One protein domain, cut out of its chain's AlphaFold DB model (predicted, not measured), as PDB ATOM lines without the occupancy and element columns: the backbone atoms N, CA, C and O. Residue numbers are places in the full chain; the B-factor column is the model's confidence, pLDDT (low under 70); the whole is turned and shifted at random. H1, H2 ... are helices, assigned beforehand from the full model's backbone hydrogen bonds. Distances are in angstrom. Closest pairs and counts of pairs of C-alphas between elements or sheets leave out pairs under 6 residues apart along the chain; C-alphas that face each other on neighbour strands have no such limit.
ATOM      1  N   ALA A   2     143.812 119.459 151.734       67.44
ATOM      2  CA  ALA A   2     144.524 119.114 150.488       67.44
ATOM      3  C   ALA A   2     143.735 119.411 149.190       67.44
ATOM      4  O   ALA A   2     144.294 119.961 148.249       67.44
ATOM      5  N   TYR A   3     142.425 119.139 149.172       68.56
ATOM      6  CA  TYR A   3     141.549 119.435 148.028       68.56
ATOM      7  C   TYR A   3     141.441 120.941 147.710       68.56
ATOM      8  O   TYR A   3     141.554 121.333 146.553       68.56
ATOM      9  N   MET A   4     141.299 121.796 148.733       70.62
ATOM     10  CA  MET A   4     141.206 123.258 148.564       70.62
ATOM     11  C   MET A   4     142.521 123.847 148.041       70.62
ATOM     12  O   MET A   4     142.500 124.689 147.149       70.62
ATOM     13  N   ASN A   5     143.662 123.348 148.535       74.25
ATOM     14  CA  ASN A   5     144.978 123.728 148.018       74.25
ATOM     15  C   ASN A   5     145.133 123.324 146.549       74.25
ATOM     16  O   ASN A   5     145.546 124.143 145.741       74.25
ATOM     17  N   GLY A   6     144.754 122.092 146.190       74.94
ATOM     18  CA  GLY A   6     144.821 121.628 144.803       74.94
ATOM     19  C   GLY A   6     143.993 122.489 143.847       74.94
ATOM     20  O   GLY A   6     144.461 122.824 142.762       74.94
ATOM     21  N   ILE A   7     142.792 122.909 144.263       69.38
ATOM     22  CA  ILE A   7     141.958 123.822 143.471       69.38
ATOM     23  C   ILE A   7     142.599 125.205 143.363       69.38
ATOM     24  O   ILE A   7     142.658 125.758 142.268       69.38
ATOM     25  N   PHE A   8     143.076 125.768 144.474       76.75
ATOM     26  CA  PHE A   8     143.715 127.081 144.459       76.75
ATOM     27  C   PHE A   8     144.930 127.098 143.529       76.75
ATOM     28  O   PHE A   8     145.009 127.949 142.651       76.75
ATOM     29  N   GLU A   9     145.805 126.098 143.633       80.44
ATOM     30  CA  GLU A   9     146.960 125.946 142.744       80.44
ATOM     31  C   GLU A   9     146.545 125.748 141.279       80.44
ATOM     32  O   GLU A   9     147.132 126.354 140.385       80.44
ATOM     33  N   PHE A  10     145.486 124.977 141.006       73.94
ATOM     34  CA  PHE A  10     144.926 124.864 139.657       73.94
ATOM     35  C   PHE A  10     144.481 126.226 139.099       73.94
ATOM     36  O   PHE A  10     144.783 126.543 137.947       73.94
ATOM     37  N   TYR A  11     143.794 127.050 139.900       71.06
ATOM     38  CA  TYR A  11     143.365 128.385 139.478       71.06
ATOM     39  C   TYR A  11     144.541 129.342 139.282       71.06
ATOM     40  O   TYR A  11     144.554 130.054 138.282       71.06
ATOM     41  N   ILE A  12     145.542 129.332 140.169       74.06
ATOM     42  CA  ILE A  12     146.762 130.138 140.015       74.06
ATOM     43  C   ILE A  12     147.482 129.779 138.711       74.06
ATOM     44  O   ILE A  12     147.717 130.658 137.886       74.06
ATOM     45  N   ASN A  13     147.720 128.491 138.456       74.12
ATOM     46  CA  ASN A  13     148.364 128.031 137.223       74.12
ATOM     47  C   ASN A  13     147.555 128.403 135.969       74.12
ATOM     48  O   ASN A  13     148.115 128.682 134.906       74.12
ATOM     49  N   LYS A  14     146.221 128.426 136.070       66.75
ATOM     50  CA  LYS A  14     145.345 128.824 134.964       66.75
ATOM     51  C   LYS A  14     145.358 130.337 134.716       66.75
ATOM     52  O   LYS A  14     145.382 130.743 133.558       66.75
ATOM     53  N   LEU A  15     145.396 131.153 135.773       65.62
ATOM     54  CA  LEU A  15     145.578 132.611 135.683       65.62
ATOM     55  C   LEU A  15     146.924 132.974 135.045       65.62
ATOM     56  O   LEU A  15     147.028 133.972 134.340       65.62
ATOM     57  N   GLU A  16     147.948 132.152 135.269       66.06
ATOM     58  CA  GLU A  16     149.277 132.340 134.683       66.06
ATOM     59  C   GLU A  16     149.376 131.884 133.216       66.06
ATOM     60  O   GLU A  16     150.288 132.320 132.515       66.06
ATOM     61  N   SER A  17     148.447 131.051 132.724       61.16
ATOM     62  CA  SER A  17     148.523 130.423 131.391       61.16
ATOM     63  C   SER A  17     147.490 130.910 130.362       61.16
ATOM     64  O   SER A  17     147.665 130.636 129.173       61.16
ATOM     65  N   SER A  18     146.430 131.636 130.745       51.66
ATOM     66  CA  SER A  18     145.461 132.212 129.794       51.66
ATOM     67  C   SER A  18     144.635 133.366 130.388       51.66
ATOM     68  O   SER A  18     144.286 133.358 131.565       51.66
ATOM     69  N   SER A  19     144.277 134.343 129.549       48.56
ATOM     70  CA  SER A  19     143.660 135.633 129.898       48.56
ATOM     71  C   SER A  19     142.146 135.616 130.168       48.56
ATOM     72  O   SER A  19     141.578 136.671 130.442       48.56
ATOM     73  N   ILE A  20     141.459 134.468 130.113       47.84
ATOM     74  CA  ILE A  20     140.008 134.401 130.367       47.84
ATOM     75  C   ILE A  20     139.673 133.117 131.132       47.84
ATOM     76  O   ILE A  20     139.641 132.022 130.568       47.84
ATOM     77  N   ILE A  21     139.386 133.238 132.430       51.84
ATOM     78  CA  ILE A  21     138.789 132.149 133.211       51.84
ATOM     79  C   ILE A  21     137.270 132.347 133.215       51.84
ATOM     80  O   ILE A  21     136.799 133.374 133.701       51.84
ATOM     81  N   PRO A  22     136.476 131.374 132.730       47.38
ATOM     82  CA  PRO A  22     135.036 131.395 132.931       47.38
ATOM     83  C   PRO A  22     134.742 131.313 134.431       47.38
ATOM     84  O   PRO A  22     135.013 130.292 135.064       47.38
ATOM     85  N   LEU A  23     134.166 132.385 134.978       48.56
ATOM     86  CA  LEU A  23     133.792 132.589 136.386       48.56
ATOM     87  C   LEU A  23     132.820 131.533 136.965       48.56
ATOM     88  O   LEU A  23     132.516 131.529 138.152       48.56
ATOM     89  N   ASN A  24     132.350 130.590 136.150       46.84
ATOM     90  CA  ASN A  24     131.146 129.804 136.407       46.84
ATOM     91  C   ASN A  24     131.276 128.613 137.377       46.84
ATOM     92  O   ASN A  24     130.370 127.782 137.419       46.84
ATOM     93  N   ARG A  25     132.357 128.460 138.157       45.72
ATOM     94  CA  ARG A  25     132.505 127.278 139.043       45.72
ATOM     95  C   ARG A  25     133.084 127.541 140.436       45.72
ATOM     96  O   ARG A  25     133.747 126.670 140.993       45.72
ATOM     97  N   LEU A  26     132.768 128.681 141.050       48.03
ATOM     98  CA  LEU A  26     133.024 128.892 142.485       48.03
ATOM     99  C   LEU A  26     131.966 128.249 143.395       48.03
ATOM    100  O   LEU A  26     132.301 127.779 144.481       48.03
ATOM    101  N   ASN A  27     130.731 128.080 142.909       45.97
ATOM    102  CA  ASN A  27     129.653 127.424 143.665       45.97
ATOM    103  C   ASN A  27     129.953 125.966 144.063       45.97
ATOM    104  O   ASN A  27     129.371 125.464 145.020       45.97
ATOM    105  N   ILE A  28     130.889 125.288 143.390       50.38
ATOM    106  CA  ILE A  28     131.270 123.903 143.720       50.38
ATOM    107  C   ILE A  28     132.171 123.845 144.966       50.38
ATOM    108  O   ILE A  28     132.154 122.857 145.692       50.38
ATOM    109  N   ILE A  29     132.932 124.906 145.252       50.41
ATOM    110  CA  ILE A  29     133.867 124.950 146.388       50.41
ATOM    111  C   ILE A  29     133.115 125.079 147.727       50.41
ATOM    112  O   ILE A  29     133.644 124.713 148.775       50.41
ATOM    113  N   LEU A  30     131.870 125.568 147.697       50.00
ATOM    114  CA  LEU A  30     131.102 125.961 148.884       50.00
ATOM    115  C   LEU A  30     129.961 125.005 149.259       50.00
ATOM    116  O   LEU A  30     129.390 125.162 150.334       50.00
ATOM    117  N   GLN A  31     129.618 124.029 148.413       47.91
ATOM    118  CA  GLN A  31     128.430 123.182 148.598       47.91
ATOM    119  C   GLN A  31     128.742 121.708 148.910       47.91
ATOM    120  O   GLN A  31     128.173 120.807 148.293       47.91
ATOM    121  N   ASP A  32     129.600 121.421 149.896       47.69
ATOM    122  CA  ASP A  32     129.591 120.080 150.511       47.69
ATOM    123  C   ASP A  32     128.512 120.022 151.608       47.69
ATOM    124  O   ASP A  32     128.734 120.338 152.778       47.69
ATOM    125  N   ASN A  33     127.300 119.663 151.179       49.91
ATOM    126  CA  ASN A  33     126.043 119.659 151.936       49.91
ATOM    127  C   ASN A  33     125.913 118.531 152.978       49.91
ATOM    128  O   ASN A  33     124.811 118.034 153.201       49.91
ATOM    129  N   ARG A  34     126.999 118.096 153.628       48.09
ATOM    130  CA  ARG A  34     126.889 117.040 154.654       48.09
ATOM    131  C   ARG A  34     127.111 117.484 156.096       48.09
ATOM    132  O   ARG A  34     126.533 116.846 156.961       48.09
ATOM    133  N   GLU A  35     127.770 118.619 156.356       54.31
ATOM    134  CA  GLU A  35     127.815 119.271 157.685       54.31
ATOM    135  C   GLU A  35     128.173 120.767 157.545       54.31
ATOM    136  O   GLU A  35     129.352 121.132 157.523       54.31
ATOM    137  N   GLN A  36     127.171 121.643 157.401       60.94
ATOM    138  CA  GLN A  36     127.366 123.040 156.967       60.94
ATOM    139  C   GLN A  36     128.290 123.869 157.880       60.94
ATOM    140  O   GLN A  36     129.141 124.602 157.376       60.94
ATOM    141  N   GLU A  37     128.192 123.716 159.204       62.31
ATOM    142  CA  GLU A  37     129.007 124.498 160.149       62.31
ATOM    143  C   GLU A  37     130.481 124.063 160.135       62.31
ATOM    144  O   GLU A  37     131.391 124.873 159.952       62.31
ATOM    145  N   ASN A  38     130.732 122.752 160.197       68.69
ATOM    146  CA  ASN A  38     132.084 122.199 160.129       68.69
ATOM    147  C   ASN A  38     132.750 122.492 158.772       68.69
ATOM    148  O   ASN A  38     133.962 122.722 158.706       68.69
ATOM    149  N   ALA A  39     131.980 122.499 157.680       70.19
ATOM    150  CA  ALA A  39     132.468 122.888 156.361       70.19
ATOM    151  C   ALA A  39     132.848 124.376 156.310       70.19
ATOM    152  O   ALA A  39     133.944 124.707 155.847       70.19
ATOM    153  N   ARG A  40     132.000 125.256 156.855       76.31
ATOM    154  CA  ARG A  40     132.259 126.698 156.932       76.31
ATOM    155  C   ARG A  40     133.513 127.011 157.742       76.31
ATOM    156  O   ARG A  40     134.389 127.708 157.236       76.31
ATOM    157  N   MET A  41     133.654 126.446 158.942       80.88
ATOM    158  CA  MET A  41     134.839 126.653 159.788       80.88
ATOM    159  C   MET A  41     136.132 126.219 159.087       80.88
ATOM    160  O   MET A  41     137.157 126.895 159.173       80.88
ATOM    161  N   ARG A  42     136.106 125.086 158.370       81.19
ATOM    162  CA  ARG A  42     137.260 124.623 157.582       81.19
ATOM    163  C   ARG A  42     137.594 125.583 156.446       81.19
ATOM    164  O   ARG A  42     138.776 125.793 156.176       81.19
ATOM    165  N   GLN A  43     136.580 126.142 155.791       84.19
ATOM    166  CA  GLN A  43     136.769 127.127 154.736       84.19
ATOM    167  C   GLN A  43     137.382 128.418 155.289       84.19
ATOM    168  O   GLN A  43     138.343 128.915 154.716       84.19
ATOM    169  N   GLU A  44     136.864 128.937 156.404       89.12
ATOM    170  CA  GLU A  44     137.382 130.155 157.040       89.12
ATOM    171  C   GLU A  44     138.843 129.982 157.453       89.12
ATOM    172  O   GLU A  44     139.687 130.754 157.003       89.12
ATOM    173  N   LYS A  45     139.169 128.894 158.164       89.94
ATOM    174  CA  LYS A  45     140.559 128.567 158.517       89.94
ATOM    175  C   LYS A  45     141.465 128.467 157.294       89.94
ATOM    176  O   LYS A  45     142.595 128.935 157.321       89.94
ATOM    177  N   TRP A  46     140.984 127.850 156.216       90.25
ATOM    178  CA  TRP A  46     141.770 127.725 154.994       90.25
ATOM    179  C   TRP A  46     142.038 129.084 154.330       90.25
ATOM    180  O   TRP A  46     143.173 129.340 153.930       90.25
ATOM    181  N   ILE A  47     141.036 129.966 154.244       91.88
ATOM    182  CA  ILE A  47     141.208 131.317 153.687       91.88
ATOM    183  C   ILE A  47     142.177 132.120 154.558       91.88
ATOM    184  O   ILE A  47     143.111 132.715 154.028       91.88
ATOM    185  N   GLU A  48     142.007 132.092 155.884       93.94
ATOM    186  CA  GLU A  48     142.897 132.787 156.820       93.94
ATOM    187  C   GLU A  48     144.345 132.321 156.678       93.94
ATOM    188  O   GLU A  48     145.222 133.152 156.457       93.94
ATOM    189  N   SER A  49     144.597 131.008 156.703       92.38
ATOM    190  CA  SER A  49     145.946 130.469 156.495       92.38
ATOM    191  C   SER A  49     146.501 130.802 155.109       92.38
ATOM    192  O   SER A  49     147.704 130.989 154.947       92.38
ATOM    193  N   THR A  50     145.653 130.896 154.081       91.31
ATOM    194  CA  THR A  50     146.100 131.290 152.737       91.31
ATOM    195  C   THR A  50     146.521 132.758 152.705       91.31
ATOM    196  O   THR A  50     147.557 133.064 152.114       91.31
ATOM    197  N   ILE A  51     145.781 133.650 153.374       95.25
ATOM    198  CA  ILE A  51     146.172 135.057 153.558       95.25
ATOM    199  C   ILE A  51     147.484 135.134 154.338       95.25
ATOM    200  O   ILE A  51     148.388 135.853 153.928       95.25
ATOM    201  N   GLU A  52     147.621 134.357 155.412       94.50
ATOM    202  CA  GLU A  52     148.825 134.364 156.243       94.50
ATOM    203  C   GLU A  52     150.078 133.963 155.464       94.50
ATOM    204  O   GLU A  52     151.096 134.650 155.516       94.50
ATOM    205  N   ASN A  53     149.981 132.887 154.684       93.31
ATOM    206  CA  ASN A  53     151.109 132.350 153.927       93.31
ATOM    207  C   ASN A  53     151.457 133.178 152.682       93.31
ATOM    208  O   ASN A  53     152.576 133.087 152.182       93.31
ATOM    209  N   ASN A  54     150.510 133.960 152.155       92.00
ATOM    210  CA  ASN A  54     150.664 134.646 150.871       92.00
ATOM    211  C   ASN A  54     150.495 136.162 150.956       92.00
ATOM    212  O   ASN A  54     150.489 136.799 149.910       92.00
ATOM    213  N   GLY A  55     150.380 136.757 152.146       90.88
ATOM    214  CA  GLY A  55     149.999 138.164 152.342       90.88
ATOM    215  C   GLY A  55     150.855 139.202 151.608       90.88
ATOM    216  O   GLY A  55     150.412 140.332 151.435       90.88
ATOM    217  N   PHE A  56     152.047 138.826 151.135       91.06
ATOM    218  CA  PHE A  56     152.968 139.668 150.360       91.06
ATOM    219  C   PHE A  56     153.088 139.264 148.878       91.06
ATOM    220  O   PHE A  56     153.832 139.878 148.120       91.06
ATOM    221  N   ASN A  57     152.360 138.234 148.442       91.50
ATOM    222  CA  ASN A  57     152.281 137.798 147.053       91.50
ATOM    223  C   ASN A  57     151.004 138.359 146.415       91.50
ATOM    224  O   ASN A  57     149.934 137.748 146.496       91.50
ATOM    225  N   SER A  58     151.124 139.514 145.754       88.62
ATOM    226  CA  SER A  58     149.980 140.238 145.185       88.62
ATOM    227  C   SER A  58     149.143 139.384 144.234       88.62
ATOM    228  O   SER A  58     147.923 139.416 144.322       88.62
ATOM    229  N   LYS A  59     149.769 138.555 143.383       86.81
ATOM    230  CA  LYS A  59     149.042 137.680 142.444       86.81
ATOM    231  C   LYS A  59     148.168 136.661 143.173       86.81
ATOM    232  O   LYS A  59     146.991 136.511 142.855       86.81
ATOM    233  N   ARG A  60     148.735 135.969 144.167       89.19
ATOM    234  CA  ARG A  60     148.004 134.950 144.932       89.19
ATOM    235  C   ARG A  60     146.896 135.558 145.784       89.19
ATOM    236  O   ARG A  60     145.803 135.000 145.831       89.19
ATOM    237  N   ILE A  61     147.149 136.701 146.423       91.81
ATOM    238  CA  ILE A  61     146.124 137.386 147.215       91.81
ATOM    239  C   ILE A  61     145.016 137.928 146.316       91.81
ATOM    240  O   ILE A  61     143.848 137.700 146.612       91.81
ATOM    241  N   GLN A  62     145.342 138.557 145.188       88.00
ATOM    242  CA  GLN A  62     144.334 139.020 144.236       88.00
ATOM    243  C   GLN A  62     143.451 137.863 143.743       88.00
ATOM    244  O   GLN A  62     142.226 137.975 143.766       88.00
ATOM    245  N   ALA A  63     144.054 136.730 143.372       84.50
ATOM    246  CA  ALA A  63     143.320 135.534 142.964       84.50
ATOM    247  C   ALA A  63     142.424 134.987 144.084       84.50
ATOM    248  O   ALA A  63     141.273 134.629 143.836       84.50
ATOM    249  N   LEU A  64     142.917 134.949 145.325       88.62
ATOM    250  CA  LEU A  64     142.112 134.541 146.474       88.62
ATOM    251  C   LEU A  64     140.911 135.472 146.665       88.62
ATOM    252  O   LEU A  64     139.796 134.981 146.795       88.62
ATOM    253  N   PHE A  65     141.122 136.791 146.648       90.00
ATOM    254  CA  PHE A  65     140.056 137.784 146.828       90.00
ATOM    255  C   PHE A  65     139.024 137.763 145.698       90.00
ATOM    256  O   PHE A  65     137.842 137.967 145.955       90.00
ATOM    257  N   PHE A  66     139.447 137.429 144.480       84.19
ATOM    258  CA  PHE A  66     138.548 137.140 143.369       84.19
ATOM    259  C   PHE A  66     137.685 135.897 143.635       84.19
ATOM    260  O   PHE A  66     136.475 135.935 143.466       84.19
ATOM    261  N   ILE A  67     138.285 134.801 144.110       80.38
ATOM    262  CA  ILE A  67     137.581 133.549 144.445       80.38
ATOM    263  C   ILE A  67     136.534 133.770 145.548       80.38
ATOM    264  O   ILE A  67     135.462 133.170 145.524       80.38
ATOM    265  N   ILE A  68     136.837 134.611 146.538       85.69
ATOM    266  CA  ILE A  68     135.956 134.833 147.694       85.69
ATOM    267  C   ILE A  68     135.027 136.045 147.536       85.69
ATOM    268  O   ILE A  68     134.361 136.410 148.507       85.69
ATOM    269  N   SER A  69     134.960 136.673 146.353       83.12
ATOM    270  CA  SER A  69     134.143 137.876 146.133       83.12
ATOM    271  C   SER A  69     132.649 137.635 146.354       83.12
ATOM    272  O   SER A  69     131.937 138.550 146.761       83.12
ATOM    273  N   ASP A  70     132.199 136.397 146.151       78.25
ATOM    274  CA  ASP A  70     130.791 135.999 146.263       78.25
ATOM    275  C   ASP A  70     130.406 135.547 147.681       78.25
ATOM    276  O   ASP A  70     129.256 135.198 147.946       78.25
ATOM    277  N   LEU A  71     131.358 135.534 148.622       85.00
ATOM    278  CA  LEU A  71     131.029 135.321 150.029       85.00
ATOM    279  C   LEU A  71     130.223 136.506 150.570       85.00
ATOM    280  O   LEU A  71     130.303 137.622 150.064       85.00
ATOM    281  N   ASN A  72     129.481 136.277 151.654       88.06
ATOM    282  CA  ASN A  72     128.745 137.357 152.297       88.06
ATOM    283  C   ASN A  72     129.678 138.481 152.796       88.06
ATOM    284  O   ASN A  72     130.866 138.275 153.083       88.06
ATOM    285  N   ASN A  73     129.092 139.669 152.928       91.50
ATOM    286  CA  ASN A  73     129.771 140.912 153.278       91.50
ATOM    287  C   ASN A  73     130.562 140.821 154.595       91.50
ATOM    288  O   ASN A  73     131.706 141.274 154.659       91.50
ATOM    289  N   GLU A  74     130.012 140.169 155.621       93.44
ATOM    290  CA  GLU A  74     130.681 139.998 156.917       93.44
ATOM    291  C   GLU A  74     131.985 139.195 156.786       93.44
ATOM    292  O   GLU A  74     133.047 139.620 157.248       93.44
ATOM    293  N   ARG A  75     131.934 138.051 156.095       92.69
ATOM    294  CA  ARG A  75     133.106 137.186 155.899       92.69
ATOM    295  C   ARG A  75     134.181 137.895 155.086       92.69
ATOM    296  O   ARG A  75     135.342 137.914 155.487       92.69
ATOM    297  N   ARG A  76     133.799 138.540 153.982       94.12
ATOM    298  CA  ARG A  76     134.734 139.313 153.149       94.12
ATOM    299  C   ARG A  76     135.407 140.424 153.941       94.12
ATOM    300  O   ARG A  76     136.621 140.587 153.854       94.12
ATOM    301  N   ARG A  77     134.641 141.152 154.756       96.88
ATOM    302  CA  ARG A  77     135.172 142.180 155.657       96.88
ATOM    303  C   ARG A  77     136.210 141.607 156.625       96.88
ATOM    304  O   ARG A  77     137.264 142.216 156.811       96.88
ATOM    305  N   ASN A  78     135.949 140.442 157.217       96.75
ATOM    306  CA  ASN A  78     136.890 139.792 158.135       96.75
ATOM    307  C   ASN A  78     138.200 139.395 157.438       96.75
ATOM    308  O   ASN A  78     139.278 139.603 157.998       96.75
ATOM    309  N   PHE A  79     138.138 138.923 156.193       96.38
ATOM    310  CA  PHE A  79     139.338 138.609 155.414       96.38
ATOM    311  C   PHE A  79     140.132 139.855 155.001       96.38
ATOM    312  O   PHE A  79     141.360 139.841 155.090       96.38
ATOM    313  N   ILE A  80     139.466 140.963 154.645       97.25
ATOM    314  CA  ILE A  80     140.141 142.259 154.433       97.25
ATOM    315  C   ILE A  80     140.860 142.696 155.710       97.25
ATOM    316  O   ILE A  80     142.036 143.050 155.666       97.25
ATOM    317  N   LYS A  81     140.180 142.627 156.862       97.44
ATOM    318  CA  LYS A  81     140.783 142.961 158.158       97.44
ATOM    319  C   LYS A  81     142.032 142.116 158.426       97.44
ATOM    320  O   LYS A  81     143.057 142.669 158.817       97.44
ATOM    321  N   LYS A  82     141.957 140.799 158.200       97.25
ATOM    322  CA  LYS A  82     143.089 139.880 158.377       97.25
ATOM    323  C   LYS A  82     144.278 140.274 157.502       97.25
ATOM    324  O   LYS A  82     145.394 140.336 158.009       97.25
ATOM    325  N   LEU A  83     144.035 140.585 156.229       97.25
ATOM    326  CA  LEU A  83     145.077 141.029 155.307       97.25
ATOM    327  C   LEU A  83     145.723 142.343 155.771       97.25
ATOM    328  O   LEU A  83     146.944 142.403 155.866       97.25
ATOM    329  N   LEU A  84     144.925 143.357 156.123       96.50
ATOM    330  CA  LEU A  84     145.428 144.668 156.564       96.50
ATOM    331  C   LEU A  84     146.255 144.587 157.855       96.50
ATOM    332  O   LEU A  84     147.204 145.344 158.032       96.50
ATOM    333  N   MET A  85     145.942 143.647 158.755       93.69
ATOM    334  CA  MET A  85     146.760 143.401 159.952       93.69
ATOM    335  C   MET A  85     148.171 142.892 159.623       93.69
ATOM    336  O   MET A  85     149.068 143.031 160.451       93.69
ATOM    337  N   MET A  86     148.365 142.297 158.446       92.75
ATOM    338  CA  MET A  86     149.630 141.695 158.025       92.75
ATOM    339  C   MET A  86     150.382 142.545 157.007       92.75
ATOM    340  O   MET A  86     151.607 142.623 157.059       92.75
ATOM    341  N   ASN A  87     149.658 143.165 156.078       94.44
ATOM    342  CA  ASN A  87     150.227 143.919 154.978       94.44
ATOM    343  C   ASN A  87     149.486 145.251 154.799       94.44
ATOM    344  O   ASN A  87     148.292 145.284 154.506       94.44
ATOM    345  N   LYS A  88     150.233 146.346 154.969       94.75
ATOM    346  CA  LYS A  88     149.759 147.726 154.788       94.75
ATOM    347  C   LYS A  88     150.074 148.292 153.399       94.75
ATOM    348  O   LYS A  88     149.886 149.485 153.173       94.75
ATOM    349  N   ASP A  89     150.635 147.485 152.503       95.75
ATOM    350  CA  ASP A  89     151.012 147.920 151.167       95.75
ATOM    351  C   ASP A  89     149.775 148.298 150.351       95.75
ATOM    352  O   ASP A  89     148.910 147.472 150.044       95.75
ATOM    353  N   PHE A  90     149.723 149.573 149.972       96.62
ATOM    354  CA  PHE A  90     148.611 150.096 149.197       96.62
ATOM    355  C   PHE A  90     148.552 149.484 147.800       96.62
ATOM    356  O   PHE A  90     147.455 149.269 147.310       96.62
ATOM    357  N   CYS A  91     149.681 149.180 147.154       95.44
ATOM    358  CA  CYS A  91     149.664 148.628 145.798       95.44
ATOM    359  C   CYS A  91     148.984 147.253 145.756       95.44
ATOM    360  O   CYS A  91     148.174 146.984 144.868       95.44
TER     361      CYS A  91
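AT A GLANCE: This is residues 2 to 91 of the 162 residues of an uncharacterized protein of bioreactor metagenome (UniProt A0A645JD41). The second half of long helix H3 has two helices packed on it: H4, folded back as a helical hairpin, and H5, side by side with it. H1 packs steeply on H4; residues 33 to 38 stick out. The printed part has 90 residues with H1 to H5 in chain order and no named strand: all helix, compact, radius of gyration of the C-alphas 13.3 A, spans 39 by 32 by 24 A.

IN THESE COORDINATES: H3, residues 36 to 54, is 26.7 A long, H1, 2 to 17, 22.6 A, from C-alpha 2 at (144.524, 119.114, 150.488), and H5, 73 to 86, 20.4 A, to C-alpha 86 at (149.630, 141.695, 158.025). H4 is 58 to 67, H2 27 to 30.

HOW THE PARTS SIT: H3 touches H5 with residues 47 to 52 alone, a shallow tilt of 29 degrees, the same way; closest C-alphas Ile 51 and Leu 83, 6.3 A. H3 touches H4 with 47 to 54 alone, 17 degrees, shallow, opposite ways; closest C-alphas Asn 54 and Ile 61, 6.4 A. H1 touches H4 with 8 to 12 alone, 66 degrees, steep; closest C-alphas Ile 12 and Arg 60, 7.0 A. H2 and H3 are near each other. O i to N i+4 pairs are within hydrogen-bond range throughout H1, H3 and H4, and 9 of 10 in H5; H2 is too short for one.

THE WHOLE: The farthest C-alphas, Arg 34 and Cys 91, are 39.9 A apart. The printed part has no cut and no long link. pLDDT is under 70 at residues 2 to 3, 7 and 14 to 38.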